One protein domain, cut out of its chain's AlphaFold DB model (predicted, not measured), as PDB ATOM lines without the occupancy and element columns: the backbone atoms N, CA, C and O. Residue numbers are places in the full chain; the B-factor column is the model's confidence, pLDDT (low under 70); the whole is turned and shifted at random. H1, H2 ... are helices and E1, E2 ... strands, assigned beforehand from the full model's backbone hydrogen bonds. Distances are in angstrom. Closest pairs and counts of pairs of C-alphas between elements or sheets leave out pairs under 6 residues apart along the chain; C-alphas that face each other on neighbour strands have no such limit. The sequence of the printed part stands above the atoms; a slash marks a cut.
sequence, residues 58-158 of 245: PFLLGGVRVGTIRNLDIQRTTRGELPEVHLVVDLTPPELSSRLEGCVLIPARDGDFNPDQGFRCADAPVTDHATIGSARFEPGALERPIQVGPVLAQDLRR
ATOM      1  N   PRO A  58     250.340 197.926 116.510       92.38
ATOM      2  CA  PRO A  58     249.280 198.776 115.992       92.38
ATOM      3  C   PRO A  58     249.273 200.127 116.708       92.38
ATOM      4  O   PRO A  58     249.371 200.188 117.931       92.38
ATOM      5  N   PHE A  59     249.065 201.203 115.954       95.00
ATOM      6  CA  PHE A  59     248.720 202.494 116.536       95.00
ATOM      7  C   PHE A  59     247.198 202.579 116.667       95.00
ATOM      8  O   PHE A  59     246.472 202.564 115.663       95.00
ATOM      9  N   LEU A  60     246.709 202.625 117.908       95.88
ATOM     10  CA  LEU A  60     245.282 202.721 118.209       95.88
ATOM     11  C   LEU A  60     244.927 204.151 118.631       95.88
ATOM     12  O   LEU A  60     245.591 204.721 119.494       95.88
ATOM     13  N   LEU A  61     243.850 204.700 118.072       95.81
ATOM     14  CA  LEU A  61     243.258 205.975 118.469       95.81
ATOM     15  C   LEU A  61     241.815 205.739 118.925       95.81
ATOM     16  O   LEU A  61     240.988 205.252 118.157       95.81
ATOM     17  N   GLY A  62     241.514 206.027 120.191       94.75
ATOM     18  CA  GLY A  62     240.213 205.721 120.793       94.75
ATOM     19  C   GLY A  62     239.875 204.225 120.748       94.75
ATOM     20  O   GLY A  62     238.718 203.857 120.572       94.75
ATOM     21  N   GLY A  63     240.892 203.358 120.826       94.62
ATOM     22  CA  GLY A  63     240.748 201.902 120.705       94.62
ATOM     23  C   GLY A  63     240.605 201.375 119.270       94.62
ATOM     24  O   GLY A  63     240.569 200.162 119.074       94.62
ATOM     25  N   VAL A  64     240.563 202.248 118.259       94.88
ATOM     26  CA  VAL A  64     240.483 201.859 116.845       94.88
ATOM     27  C   VAL A  64     241.874 201.881 116.225       94.88
ATOM     28  O   VAL A  64     242.599 202.862 116.363       94.88
ATOM     29  N   ARG A  65     242.255 200.822 115.505       95.12
ATOM     30  CA  ARG A  65     243.516 200.801 114.754       95.12
ATOM     31  C   ARG A  65     243.448 201.783 113.589       95.12
ATOM     32  O   ARG A  65     242.593 201.635 112.723       95.12
ATOM     33  N   VAL A  66     244.371 202.739 113.568       95.12
ATOM     34  CA  VAL A  66     244.498 203.745 112.497       95.12
ATOM     35  C   VAL A  66     245.846 203.679 111.780       95.12
ATOM     36  O   VAL A  66     246.061 204.397 110.810       95.12
ATOM     37  N   GLY A  67     246.756 202.818 112.243       94.62
ATOM     38  CA  GLY A  67     248.070 202.637 111.640       94.62
ATOM     39  C   GLY A  67     248.923 201.583 112.340       94.62
ATOM     40  O   GLY A  67     248.423 200.780 113.139       94.62
ATOM     41  N   THR A  68     250.217 201.619 112.049       93.75
ATOM     42  CA  THR A  68     251.264 200.789 112.653       93.75
ATOM     43  C   THR A  68     252.433 201.670 113.073       93.75
ATOM     44  O   THR A  68     252.894 202.504 112.301       93.75
ATOM     45  N   ILE A  69     252.935 201.471 114.288       92.88
ATOM     46  CA  ILE A  69     254.154 202.119 114.772       92.88
ATOM     47  C   ILE A  69     255.347 201.451 114.084       92.88
ATOM     48  O   ILE A  69     255.559 200.249 114.236       92.88
ATOM     49  N   ARG A  70     256.118 202.232 113.327       91.31
ATOM     50  CA  ARG A  70     257.338 201.800 112.635       91.31
ATOM     51  C   ARG A  70     258.571 202.022 113.483       91.31
ATOM     52  O   ARG A  70     259.404 201.131 113.577       91.31
ATOM     53  N   ASN A  71     258.656 203.180 114.131       91.38
ATOM     54  CA  ASN A  71     259.787 203.529 114.976       91.38
ATOM     55  C   ASN A  71     259.280 204.056 116.313       91.38
ATOM     56  O   ASN A  71     258.309 204.812 116.368       91.38
ATOM     57  N   LEU A  72     259.970 203.665 117.374       89.44
ATOM     58  CA  LEU A  72     259.786 204.166 118.725       89.44
ATOM     59  C   LEU A  72     261.164 204.526 119.271       89.44
ATOM     60  O   LEU A  72     262.001 203.648 119.452       89.44
ATOM     61  N   ASP A  73     261.395 205.804 119.528       90.94
ATOM     62  CA  ASP A  73     262.561 206.292 120.259       90.94
ATOM     63  C   ASP A  73     262.081 206.829 121.607       90.94
ATOM     64  O   ASP A  73     261.126 207.602 121.663       90.94
ATOM     65  N   ILE A  74     262.691 206.375 122.695       88.88
ATOM     66  CA  ILE A  74     262.459 206.889 124.039       88.88
ATOM     67  C   ILE A  74     263.819 207.161 124.655       88.88
ATOM     68  O   ILE A  74     264.597 206.234 124.875       88.88
ATOM     69  N   GLN A  75     264.078 208.406 125.019       89.75
ATOM     70  CA  GLN A  75     265.327 208.783 125.656       89.75
ATOM     71  C   GLN A  75     265.090 209.678 126.862       89.75
ATOM     72  O   GLN A  75     264.199 210.515 126.883       89.75
ATOM     73  N   ARG A  76     265.920 209.526 127.881       88.25
ATOM     74  CA  ARG A  76     266.053 210.447 128.999       88.25
ATOM     75  C   ARG A  76     267.528 210.750 129.140       88.25
ATOM     76  O   ARG A  76     268.299 209.878 129.526       88.25
ATOM     77  N   THR A  77     267.913 211.980 128.838       88.31
ATOM     78  CA  THR A  77     269.309 212.427 128.916       88.31
ATOM     79  C   THR A  77     269.724 212.767 130.342       88.31
ATOM     80  O   THR A  77     270.870 212.537 130.716       88.31
ATOM     81  N   THR A  78     268.789 213.270 131.154       88.12
ATOM     82  CA  THR A  78     269.070 213.775 132.503       88.12
ATOM     83  C   THR A  78     268.174 213.107 133.539       88.12
ATOM     84  O   THR A  78     266.969 212.931 133.339       88.12
ATOM     85  N   ARG A  79     268.739 212.757 134.700       87.06
ATOM     86  CA  ARG A  79     267.962 212.232 135.831       87.06
ATOM     87  C   ARG A  79     266.948 213.278 136.309       87.06
ATOM     88  O   ARG A  79     267.299 214.436 136.511       87.06
ATOM     89  N   GLY A  80     265.711 212.850 136.559       87.50
ATOM     90  CA  GLY A  80     264.639 213.724 137.049       87.50
ATOM     91  C   GLY A  80     263.923 214.525 135.960       87.50
ATOM     92  O   GLY A  80     262.884 215.123 136.244       87.50
ATOM     93  N   GLU A  81     264.419 214.507 134.721       92.69
ATOM     94  CA  GLU A  81     263.699 215.043 133.569       92.69
ATOM     95  C   GLU A  81     262.703 214.019 133.020       92.69
ATOM     96  O   GLU A  81     262.788 212.812 133.283       92.69
ATOM     97  N   LEU A  82     261.710 214.522 132.289       93.44
ATOM     98  CA  LEU A  82     260.799 213.652 131.559       93.44
ATOM     99  C   LEU A  82     261.560 212.990 130.408       93.44
ATOM    100  O   LEU A  82     262.376 213.656 129.771       93.44
ATOM    101  N   PRO A  83     261.294 211.707 130.124       91.44
ATOM    102  CA  PRO A  83     261.774 211.110 128.896       91.44
ATOM    103  C   PRO A  83     261.115 211.800 127.699       91.44
ATOM    104  O   PRO A  83     259.938 212.162 127.747       91.44
ATOM    105  N   GLU A  84     261.883 211.941 126.631       95.75
ATOM    106  CA  GLU A  84     261.436 212.343 125.312       95.75
ATOM    107  C   GLU A  84     261.063 211.095 124.503       95.75
ATOM    108  O   GLU A  84     261.819 210.124 124.455       95.75
ATOM    109  N   VAL A  85     259.880 211.109 123.896       94.94
ATOM    110  CA  VAL A  85     259.314 210.014 123.110       94.94
ATOM    111  C   VAL A  85     259.078 210.479 121.681       94.94
ATOM    112  O   VAL A  85     258.314 211.412 121.451       94.94
ATOM    113  N   HIS A  86     259.639 209.769 120.709       96.75
ATOM    114  CA  HIS A  86     259.352 209.979 119.295       96.75
ATOM    115  C   HIS A  86     258.771 208.715 118.673       96.75
ATOM    116  O   HIS A  86     259.400 207.656 118.667       96.75
ATOM    117  N   LEU A  87     257.567 208.836 118.118       95.56
ATOM    118  CA  LEU A  87     256.917 207.773 117.355       95.56
ATOM    119  C   LEU A  87     256.939 208.108 115.869       95.56
ATOM    120  O   LEU A  87     256.698 209.252 115.488       95.56
ATOM    121  N   VAL A  88     257.138 207.098 115.029       95.81
ATOM    122  CA  VAL A  88     256.811 207.163 113.599       95.81
ATOM    123  C   VAL A  88     255.717 206.146 113.327       95.81
ATOM    124  O   VAL A  88     255.855 204.976 113.687       95.81
ATOM    125  N   VAL A  89     254.618 206.597 112.732       95.81
ATOM    126  CA  VAL A  89     253.400 205.814 112.530       95.81
ATOM    127  C   VAL A  89     253.020 205.818 111.057       95.81
ATOM    128  O   VAL A  89     252.700 206.869 110.508       95.81
ATOM    129  N   ASP A  90     252.954 204.638 110.452       95.44
ATOM    130  CA  ASP A  90     252.365 204.451 109.127       95.44
ATOM    131  C   ASP A  90     250.843 204.386 109.269       95.44
ATOM    132  O   ASP A  90     250.300 203.454 109.869       95.44
ATOM    133  N   LEU A  91     250.137 205.380 108.735       95.19
ATOM    134  CA  LEU A  91     248.682 205.448 108.749       95.19
ATOM    135  C   LEU A  91     248.061 204.472 107.758       95.19
ATOM    136  O   LEU A  91     248.541 204.246 106.649       95.19
ATOM    137  N   THR A  92     246.928 203.901 108.148       93.56
ATOM    138  CA  THR A  92     246.132 203.021 107.298       93.56
ATOM    139  C   THR A  92     244.645 203.187 107.638       93.56
ATOM    140  O   THR A  92     244.221 202.708 108.693       93.56
ATOM    141  N   PRO A  93     243.830 203.811 106.761       90.88
ATOM    142  CA  PRO A  93     244.192 204.476 105.499       90.88
ATOM    143  C   PRO A  93     244.879 205.852 105.695       90.88
ATOM    144  O   PRO A  93     244.685 206.499 106.725       90.88
ATOM    145  N   PRO A  94     245.661 206.335 104.707       87.38
ATOM    146  CA  PRO A  94     246.447 207.575 104.813       87.38
ATOM    147  C   PRO A  94     245.601 208.856 104.951       87.38
ATOM    148  O   PRO A  94     246.063 209.855 105.495       87.38
ATOM    149  N   GLU A  95     244.342 208.825 104.514       88.25
ATOM    150  CA  GLU A  95     243.377 209.929 104.643       88.25
ATOM    151  C   GLU A  95     242.988 210.274 106.093       88.25
ATOM    152  O   GLU A  95     242.440 211.349 106.357       88.25
ATOM    153  N   LEU A  96     243.320 209.406 107.056       89.69
ATOM    154  CA  LEU A  96     243.102 209.661 108.482       89.69
ATOM    155  C   LEU A  96     243.978 210.790 109.047       89.69
ATOM    156  O   LEU A  96     243.695 211.262 110.146       89.69
ATOM    157  N   SER A  97     244.990 211.256 108.310       89.50
ATOM    158  CA  SER A  97     245.825 212.403 108.698       89.50
ATOM    159  C   SER A  97     244.995 213.656 108.995       89.50
ATOM    160  O   SER A  97     245.209 214.298 110.021       89.50
ATOM    161  N   SER A  98     243.975 213.933 108.179       88.69
ATOM    162  CA  SER A  98     243.039 215.051 108.379       88.69
ATOM    163  C   SER A  98     242.303 214.986 109.725       88.69
ATOM    164  O   SER A  98     242.089 215.998 110.379       88.69
ATOM    165  N   ARG A  99     241.964 213.779 110.197       86.50
ATOM    166  CA  ARG A  99     241.291 213.564 111.492       86.50
ATOM    167  C   ARG A  99     242.224 213.711 112.688       86.50
ATOM    168  O   ARG A  99     241.754 213.823 113.814       86.50
ATOM    169  N   LEU A 100     243.529 213.650 112.447       92.38
ATOM    170  CA  LEU A 100     244.555 213.896 113.449       92.38
ATOM    171  C   LEU A 100     244.914 215.383 113.515       92.38
ATOM    172  O   LEU A 100     245.740 215.765 114.342       92.38
ATOM    173  N   GLU A 101     244.341 216.238 112.666       91.75
ATOM    174  CA  GLU A 101     244.543 217.681 112.755       91.75
ATOM    175  C   GLU A 101     244.014 218.250 114.071       91.75
ATOM    176  O   GLU A 101     242.917 217.925 114.507       91.75
ATOM    177  N   GLY A 102     244.844 219.045 114.754       91.00
ATOM    178  CA  GLY A 102     244.533 219.564 116.092       91.00
ATOM    179  C   GLY A 102     244.624 218.539 117.229       91.00
ATOM    180  O   GLY A 102     244.504 218.915 118.388       91.00
ATOM    181  N   CYS A 103     244.892 217.267 116.927       95.62
ATOM    182  CA  CYS A 103     244.894 216.209 117.927       95.62
ATOM    183  C   CYS A 103     246.116 216.265 118.853       95.62
ATOM    184  O   CYS A 103     247.255 216.095 118.414       95.62
ATOM    185  N   VAL A 104     245.892 216.410 120.153       97.56
ATOM    186  CA  VAL A 104     246.904 216.136 121.175       97.56
ATOM    187  C   VAL A 104     246.739 214.699 121.646       97.56
ATOM    188  O   VAL A 104     245.654 214.292 122.071       97.56
ATOM    189  N   LEU A 105     247.809 213.913 121.543       97.75
ATOM    190  CA  LEU A 105     247.785 212.498 121.888       97.75
ATOM    191  C   LEU A 105     247.956 212.329 123.392       97.75
ATOM    192  O   LEU A 105     248.947 212.773 123.965       97.75
ATOM    193  N   ILE A 106     247.018 211.635 124.022       97.19
ATOM    194  CA  ILE A 106     247.078 211.281 125.443       97.19
ATOM    195  C   ILE A 106     246.984 209.760 125.542       97.19
ATOM    196  O   ILE A 106     246.222 209.175 124.772       97.19
ATOM    197  N   PRO A 107     247.710 209.080 126.442       96.25
ATOM    198  CA  PRO A 107     247.527 207.648 126.650       96.25
ATOM    199  C   PRO A 107     246.054 207.278 126.859       96.25
ATOM    200  O   PRO A 107     245.296 207.993 127.521       96.25
ATOM    201  N   ALA A 108     245.633 206.157 126.270       94.75
ATOM    202  CA  ALA A 108     244.252 205.691 126.379       94.75
ATOM    203  C   ALA A 108     243.857 205.341 127.823       94.75
ATOM    204  O   ALA A 108     242.683 205.451 128.178       94.75
ATOM    205  N   ARG A 109     244.827 204.931 128.652       90.19
ATOM    206  CA  ARG A 109     244.650 204.712 130.089       90.19
ATOM    207  C   ARG A 109     245.464 205.714 130.882       90.19
ATOM    208  O   ARG A 109     246.647 205.912 130.625       90.19
ATOM    209  N   ASP A 110     244.826 206.310 131.877       84.25
ATOM    210  CA  ASP A 110     245.519 207.201 132.793       84.25
ATOM    211  C   ASP A 110     246.485 206.394 133.681       84.25
ATOM    212  O   ASP A 110     246.163 205.295 134.136       84.25
ATOM    213  N   GLY A 111     247.677 206.944 133.928       81.31
ATOM    214  CA  GLY A 111     248.676 206.345 134.822       81.31
ATOM    215  C   GLY A 111     249.608 205.303 134.195       81.31
ATOM    216  O   GLY A 111     250.501 204.830 134.886       81.31
ATOM    217  N   ASP A 112     249.453 204.972 132.910       81.88
ATOM    218  CA  ASP A 112     250.349 204.056 132.192       81.88
ATOM    219  C   ASP A 112     250.684 204.611 130.798       81.88
ATOM    220  O   ASP A 112     249.793 204.995 130.038       81.88
ATOM    221  N   PHE A 113     251.973 204.664 130.449       88.06
ATOM    222  CA  PHE A 113     252.409 204.981 129.089       88.06
ATOM    223  C   PHE A 113     252.666 203.674 128.344       88.06
ATOM    224  O   PHE A 113     253.765 203.126 128.398       88.06
ATOM    225  N   ASN A 114     251.652 203.179 127.633       86.44
ATOM    226  CA  ASN A 114     251.752 201.938 126.878       86.44
ATOM    227  C   ASN A 114     251.210 202.104 125.444       86.44
ATOM    228  O   ASN A 114     249.990 202.103 125.250       86.44
ATOM    229  N   PRO A 115     252.090 202.204 124.430       87.12
ATOM    230  CA  PRO A 115     251.691 202.350 123.031       87.12
ATOM    231  C   PRO A 115     250.771 201.230 122.517       87.12
ATOM    232  O   PRO A 115     249.919 201.505 121.675       87.12
ATOM    233  N   ASP A 116     250.863 200.001 123.049       84.88
ATOM    234  CA  ASP A 116     249.961 198.893 122.689       84.88
ATOM    235  C   ASP A 116     248.501 199.171 123.074       84.88
ATOM    236  O   ASP A 116     247.580 198.635 122.455       84.88
ATOM    237  N   GLN A 117     248.281 199.963 124.127       89.94
ATOM    238  CA  GLN A 117     246.942 200.354 124.577       89.94
ATOM    239  C   GLN A 117     246.397 201.534 123.765       89.94
ATOM    240  O   GLN A 117     245.189 201.784 123.772       89.94
ATOM    241  N   GLY A 118     247.273 202.224 123.033       93.69
ATOM    242  CA  GLY A 118     246.939 203.339 122.170       93.69
ATOM    243  C   GLY A 118     246.759 204.668 122.880       93.69
ATOM    244  O   GLY A 118     247.121 204.868 124.042       93.69
ATOM    245  N   PHE A 119     246.159 205.586 122.135       96.94
ATOM    246  CA  PHE A 119     245.994 206.979 122.502       96.94
ATOM    247  C   PHE A 119     244.532 207.401 122.383       96.94
ATOM    248  O   PHE A 119     243.751 206.838 121.617       96.94
ATOM    249  N   ARG A 120     244.158 208.430 123.129       96.50
ATOM    250  CA  ARG A 120     242.958 209.235 122.924       96.50
ATOM    251  C   ARG A 120     243.368 210.595 122.373       96.50
ATOM    252  O   ARG A 120     244.490 211.049 122.589       96.50
ATOM    253  N   CYS A 121     242.447 211.209 121.647       96.00
ATOM    254  CA  CYS A 121     242.637 212.526 121.070       96.00
ATOM    255  C   CYS A 121     242.017 213.583 121.981       96.00
ATOM    256  O   CYS A 121     240.868 213.420 122.396       96.00
ATOM    257  N   ALA A 122     242.759 214.642 122.283       95.88
ATOM    258  CA  ALA A 122     242.208 215.878 122.820       95.88
ATOM    259  C   ALA A 122     242.286 216.972 121.750       95.88
ATOM    260  O   ALA A 122     243.308 217.099 121.078       95.88
ATOM    261  N   ASP A 123     241.225 217.768 121.614       91.44
ATOM    262  CA  ASP A 123     241.127 218.826 120.593       91.44
ATOM    263  C   ASP A 123     242.027 220.040 120.890       91.44
ATOM    264  O   ASP A 123     242.209 220.924 120.053       91.44
ATOM    265  N   ALA A 124     242.580 220.106 122.102       91.88
ATOM    266  CA  ALA A 124     243.499 221.141 122.545       91.88
ATOM    267  C   ALA A 124     244.491 220.572 123.576       91.88
ATOM    268  O   ALA A 124     244.192 219.558 124.219       91.88
ATOM    269  N   PRO A 125     245.652 221.226 123.774       93.81
ATOM    270  CA  PRO A 125     246.556 220.907 124.873       93.81
ATOM    271  C   PRO A 125     245.817 220.930 126.207       93.81
ATOM    272  O   PRO A 125     245.097 221.884 126.510       93.81
ATOM    273  N   VAL A 126     245.994 219.882 127.006       94.00
ATOM    274  CA  VAL A 126     245.293 219.766 128.284       94.00
ATOM    275  C   VAL A 126     246.109 220.468 129.357       94.00
ATOM    276  O   VAL A 126     247.293 220.188 129.545       94.00
ATOM    277  N   THR A 127     245.466 221.383 130.079       92.25
ATOM    278  CA  THR A 127     246.066 222.043 131.239       92.25
ATOM    279  C   THR A 127     246.544 220.990 132.248       92.25
ATOM    280  O   THR A 127     245.936 219.928 132.398       92.25
ATOM    281  N   ASP A 128     247.679 221.246 132.896       93.50
ATOM    282  CA  ASP A 128     248.327 220.351 133.869       93.50
ATOM    283  C   ASP A 128     248.881 219.028 133.308       93.50
ATOM    284  O   ASP A 128     249.366 218.187 134.071       93.50
ATOM    285  N   HIS A 129     248.867 218.839 131.984       96.25
ATOM    286  CA  HIS A 129     249.581 217.740 131.339       96.25
ATOM    287  C   HIS A 129     250.980 218.175 130.910       96.25
ATOM    288  O   HIS A 129     251.205 219.304 130.472       96.25
ATOM    289  N   ALA A 130     251.933 217.253 131.013       96.69
ATOM    290  CA  ALA A 130     253.286 217.474 130.533       96.69
ATOM    291  C   ALA A 130     253.455 216.870 129.138       96.69
ATOM    292  O   ALA A 130     253.067 215.724 128.905       96.69
ATOM    293  N   THR A 131     254.059 217.623 128.221       97.56
ATOM    294  CA  THR A 131     254.478 217.101 126.916       97.56
ATOM    295  C   THR A 131     255.722 216.239 127.099       97.56
ATOM    296  O   THR A 131     256.702 216.699 127.682       97.56
ATOM    297  N   ILE A 132     255.679 215.003 126.605       95.81
ATOM    298  CA  ILE A 132     256.794 214.043 126.679       95.81
ATOM    299  C   ILE A 132     257.376 213.716 125.306       95.81
ATOM    300  O   ILE A 132     258.230 212.854 125.205       95.81
ATOM    301  N   GLY A 133     256.906 214.359 124.237       96.75
ATOM    302  CA  GLY A 133     257.435 214.166 122.890       96.75
ATOM    303  C   GLY A 133     256.350 214.235 121.825       96.75
ATOM    304  O   GLY A 133     255.378 214.983 121.976       96.75
ATOM    305  N   SER A 134     256.510 213.475 120.745       97.56
ATOM    306  CA  SER A 134     255.668 213.579 119.555       97.56
ATOM    307  C   SER A 134     255.495 212.266 118.789       97.56
ATOM    308  O   SER A 134     256.310 211.347 118.854       97.56
ATOM    309  N   ALA A 135     254.404 212.184 118.030       97.50
ATOM    310  CA  ALA A 135     254.186 211.159 117.021       97.50
ATOM    311  C   ALA A 135     254.136 211.798 115.635       97.50
ATOM    312  O   ALA A 135     253.349 212.717 115.399       97.50
ATOM    313  N   ARG A 136     254.955 211.286 114.720       97.38
ATOM    314  CA  ARG A 136     254.956 211.633 113.305       97.38
ATOM    315  C   ARG A 136     254.169 210.593 112.524       97.38
ATOM    316  O   ARG A 136     254.429 209.401 112.652       97.38
ATOM    317  N   PHE A 137     253.239 211.044 111.698       96.56
ATOM    318  CA  PHE A 137     252.384 210.189 110.887       96.56
ATOM    319  C   PHE A 137     252.777 210.245 109.408       96.56
ATOM    320  O   PHE A 137     252.975 211.327 108.843       96.56
ATOM    321  N   GLU A 138     252.843 209.076 108.778       95.00
ATOM    322  CA  GLU A 138     253.178 208.884 107.369       95.00
ATOM    323  C   GLU A 138     252.028 208.194 106.614       95.00
ATOM    324  O   GLU A 138     251.369 207.318 107.175       95.00
ATOM    325  N   PRO A 139     251.756 208.558 105.347       87.88
ATOM    326  CA  PRO A 139     252.331 209.679 104.606       87.88
ATOM    327  C   PRO A 139     251.758 211.026 105.090       87.88
ATOM    328  O   PRO A 139     250.596 211.116 105.476       87.88
ATOM    329  N   GLY A 140     252.568 212.088 105.046       81.19
ATOM    330  CA  GLY A 140     252.124 213.458 105.358       81.19
ATOM    331  C   GLY A 140     252.992 214.214 106.362       81.19
ATOM    332  O   GLY A 140     252.803 215.416 106.511       81.19
ATOM    333  N   ALA A 141     253.942 213.535 107.021       86.44
ATOM    334  CA  ALA A 141     254.846 214.115 108.021       86.44
ATOM    335  C   ALA A 141     254.109 214.929 109.103       86.44
ATOM    336  O   ALA A 141     254.645 215.888 109.658       86.44
ATOM    337  N   LEU A 142     252.861 214.549 109.392       94.94
ATOM    338  CA  LEU A 142     252.031 215.222 110.376       94.94
ATOM    339  C   LEU A 142     252.579 214.904 111.757       94.94
ATOM    340  O   LEU A 142     252.651 213.736 112.121       94.94
ATOM    341  N   GLU A 143     252.934 215.917 112.534       96.94
ATOM    342  CA  GLU A 143     253.470 215.716 113.876       96.94
ATOM    343  C   GLU A 143     252.465 216.156 114.939       96.94
ATOM    344  O   GLU A 143     251.859 217.232 114.847       96.94
ATOM    345  N   ARG A 144     252.251 215.302 115.943       96.88
ATOM    346  CA  ARG A 144     251.325 215.569 117.045       96.88
ATOM    347  C   ARG A 144     251.999 215.375 118.392       96.88
ATOM    348  O   ARG A 144     252.685 214.368 118.575       96.88
ATOM    349  N   PRO A 145     251.814 216.315 119.333       97.75
ATOM    350  CA  PRO A 145     252.420 216.209 120.647       97.75
ATOM    351  C   PRO A 145     251.777 215.071 121.438       97.75
ATOM    352  O   PRO A 145     250.570 214.833 121.345       97.75
ATOM    353  N   ILE A 146     252.594 214.409 122.248       97.75
ATOM    354  CA  ILE A 146     252.168 213.407 123.219       97.75
ATOM    355  C   ILE A 146     252.216 214.047 124.603       97.75
ATOM    356  O   ILE A 146     253.264 214.524 125.045       97.75
ATOM    357  N   GLN A 147     251.078 214.051 125.289       97.62
ATOM    358  CA  GLN A 147     250.913 214.606 126.624       97.62
ATOM    359  C   GLN A 147     250.499 213.533 127.625       97.62
ATOM    360  O   GLN A 147     249.720 212.632 127.322       97.62
ATOM    361  N   VAL A 148     250.999 213.653 128.851       96.75
ATOM    362  CA  VAL A 148     250.665 212.752 129.956       96.75
ATOM    363  C   VAL A 148     250.198 213.536 131.172       96.75
ATOM    364  O   VAL A 148     250.660 214.649 131.428       96.75
ATOM    365  N   GLY A 149     249.285 212.936 131.935       96.25
ATOM    366  CA  GLY A 149     248.791 213.521 133.177       96.25
ATOM    367  C   GLY A 149     249.885 213.645 134.252       96.25
ATOM    368  O   GLY A 149     250.918 212.972 134.179       96.25
ATOM    369  N   PRO A 150     249.660 214.464 135.292       95.50
ATOM    370  CA  PRO A 150     250.688 214.844 136.261       95.50
ATOM    371  C   PRO A 150     251.236 213.666 137.076       95.50
ATOM    372  O   PRO A 150     252.429 213.636 137.372       95.50
ATOM    373  N   VAL A 151     250.394 212.679 137.404       93.19
ATOM    374  CA  VAL A 151     250.811 211.470 138.141       93.19
ATOM    375  C   VAL A 151     251.819 210.668 137.316       93.19
ATOM    376  O   VAL A 151     252.940 210.434 137.761       93.19
ATOM    377  N   LEU A 152     251.463 210.348 136.068       92.31
ATOM    378  CA  LEU A 152     252.343 209.625 135.152       92.31
ATOM    379  C   LEU A 152     253.607 210.433 134.831       92.31
ATOM    380  O   LEU A 152     254.696 209.874 134.790       92.31
ATOM    381  N   ALA A 153     253.499 211.755 134.673       93.25
ATOM    382  CA  ALA A 153     254.659 212.624 134.490       93.25
ATOM    383  C   ALA A 153     255.639 212.538 135.676       93.25
ATOM    384  O   ALA A 153     256.852 212.514 135.483       93.25
ATOM    385  N   GLN A 154     255.144 212.505 136.918       92.06
ATOM    386  CA  GLN A 154     256.003 212.331 138.092       92.06
ATOM    387  C   GLN A 154     256.664 210.955 138.121       92.06
ATOM    388  O   GLN A 154     257.847 210.868 138.444       92.06
ATOM    389  N   ASP A 155     255.931 209.902 137.766       86.50
ATOM    390  CA  ASP A 155     256.473 208.547 137.710       86.50
ATOM    391  C   ASP A 155     257.543 208.414 136.614       86.50
ATOM    392  O   ASP A 155     258.622 207.886 136.879       86.50
ATOM    393  N   LEU A 156     257.310 208.985 135.428       87.50
ATOM    394  CA  LEU A 156     258.256 208.978 134.305       87.50
ATOM    395  C   LEU A 156     259.546 209.761 134.588       87.50
ATOM    396  O   LEU A 156     260.594 209.421 134.044       87.50
ATOM    397  N   ARG A 157     259.513 210.775 135.462       90.06
ATOM    398  CA  ARG A 157     260.733 211.467 135.921       90.06
ATOM    399  C   ARG A 157     261.621 210.589 136.803       90.06
ATOM    400  O   ARG A 157     262.802 210.891 136.969       90.06
ATOM    401  N   ARG A 158     261.085 209.513 137.390       84.50
ATOM    402  CA  ARG A 158     261.865 208.614 138.249       84.50
ATOM    403  C   ARG A 158     262.724 207.675 137.406       84.50
ATOM    404  O   ARG A 158     262.260 207.068 136.442       84.50
TER     405      ARG A 158
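AT A GLANCE: This is residues 58 to 158 of the 245 residues of an uncharacterized protein of Gemmatimonadales bacterium (UniProt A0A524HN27). A five-stranded sheet, E1 E2 E3 E6 E7, curls like part of a barrel, and the hairpin E4-E5 bridges its edge strands E7 and E1, making a small, nearly closed barrel. Short helices sit at its opposite ends, H1 at one and H2 at the other. The printed part has 101 residues, in the order E1 E2 E3 H1 E4 E5 E6 E7 H2; the five-stranded sheet is mixed, the class mixed helices and strands. It is compact, radius of gyration of the C-alphas 12.9 A, yet elongated, spanning 39 by 24 by 20 A.

HOW THE PARTS SIT: In the strongly twisted sheet, E1 (58 to 61), E2 (64 to 76) and E3 (84 to 91) form a meander, each strand the antiparallel neighbour of the one before; N 59 and O 67 are 2.9 A apart, N 73 and O 86 2.9 A. E2 bends by 80 degrees at residue 67. E6 (130 to 138) is parallel to E3, N 87 to O 134 at 2.9 A, and forms an antiparallel hairpin with E7 (142 to 148), N 135 to O 144 at 2.8 A. In the antiparallel hairpin of E4 (104 to 107) and E5 (119 to 122), N 120 and O 106 are 2.7 A apart. The closest C-alphas of E4 and E7 are Leu 105 and Ile 146, 4.7 A; of E5 and E1, Phe 119 and Leu 61, 5.0 A. H1 (94 to 100) is on the five-stranded sheet at a height of 7.2 A, only just over E3, where 3 of its C-alphas fall; Ser 97 and Leu 142 are the closest C-alphas of H1 and E7, 7.0 A. H2 (150 to 156) is on that sheet too, at a height of 6.9 A, over none of its strands, but only just: 2 of its C-alphas fall on E7. Every O i to N i+4 pair is within hydrogen-bond range in H2; in H1 1 of 3 is, beside 3 of 4 O i to N i+3 pairs.

IN THESE COORDINATES: E1 begins at C-alpha 58 (249.280, 198.776, 115.992) and H2 ends at C-alpha 156 (258.256, 208.978, 134.305). First to last C-alpha, E2 measures 29.6 A, E6 24.7 A, E3 22.0 A and E7 19.8 A; E4 10.1 A, E1 and E5 9.7 A each, H1 10.9 A and H2 9.8 A.

THE WHOLE: The C-alphas farthest apart, Arg 79 and Glu 95, are 39.8 A apart. The printed part has no cut; the link E4 to E5, 11 residues, is long. No printed residue is under 70 in pLDDT.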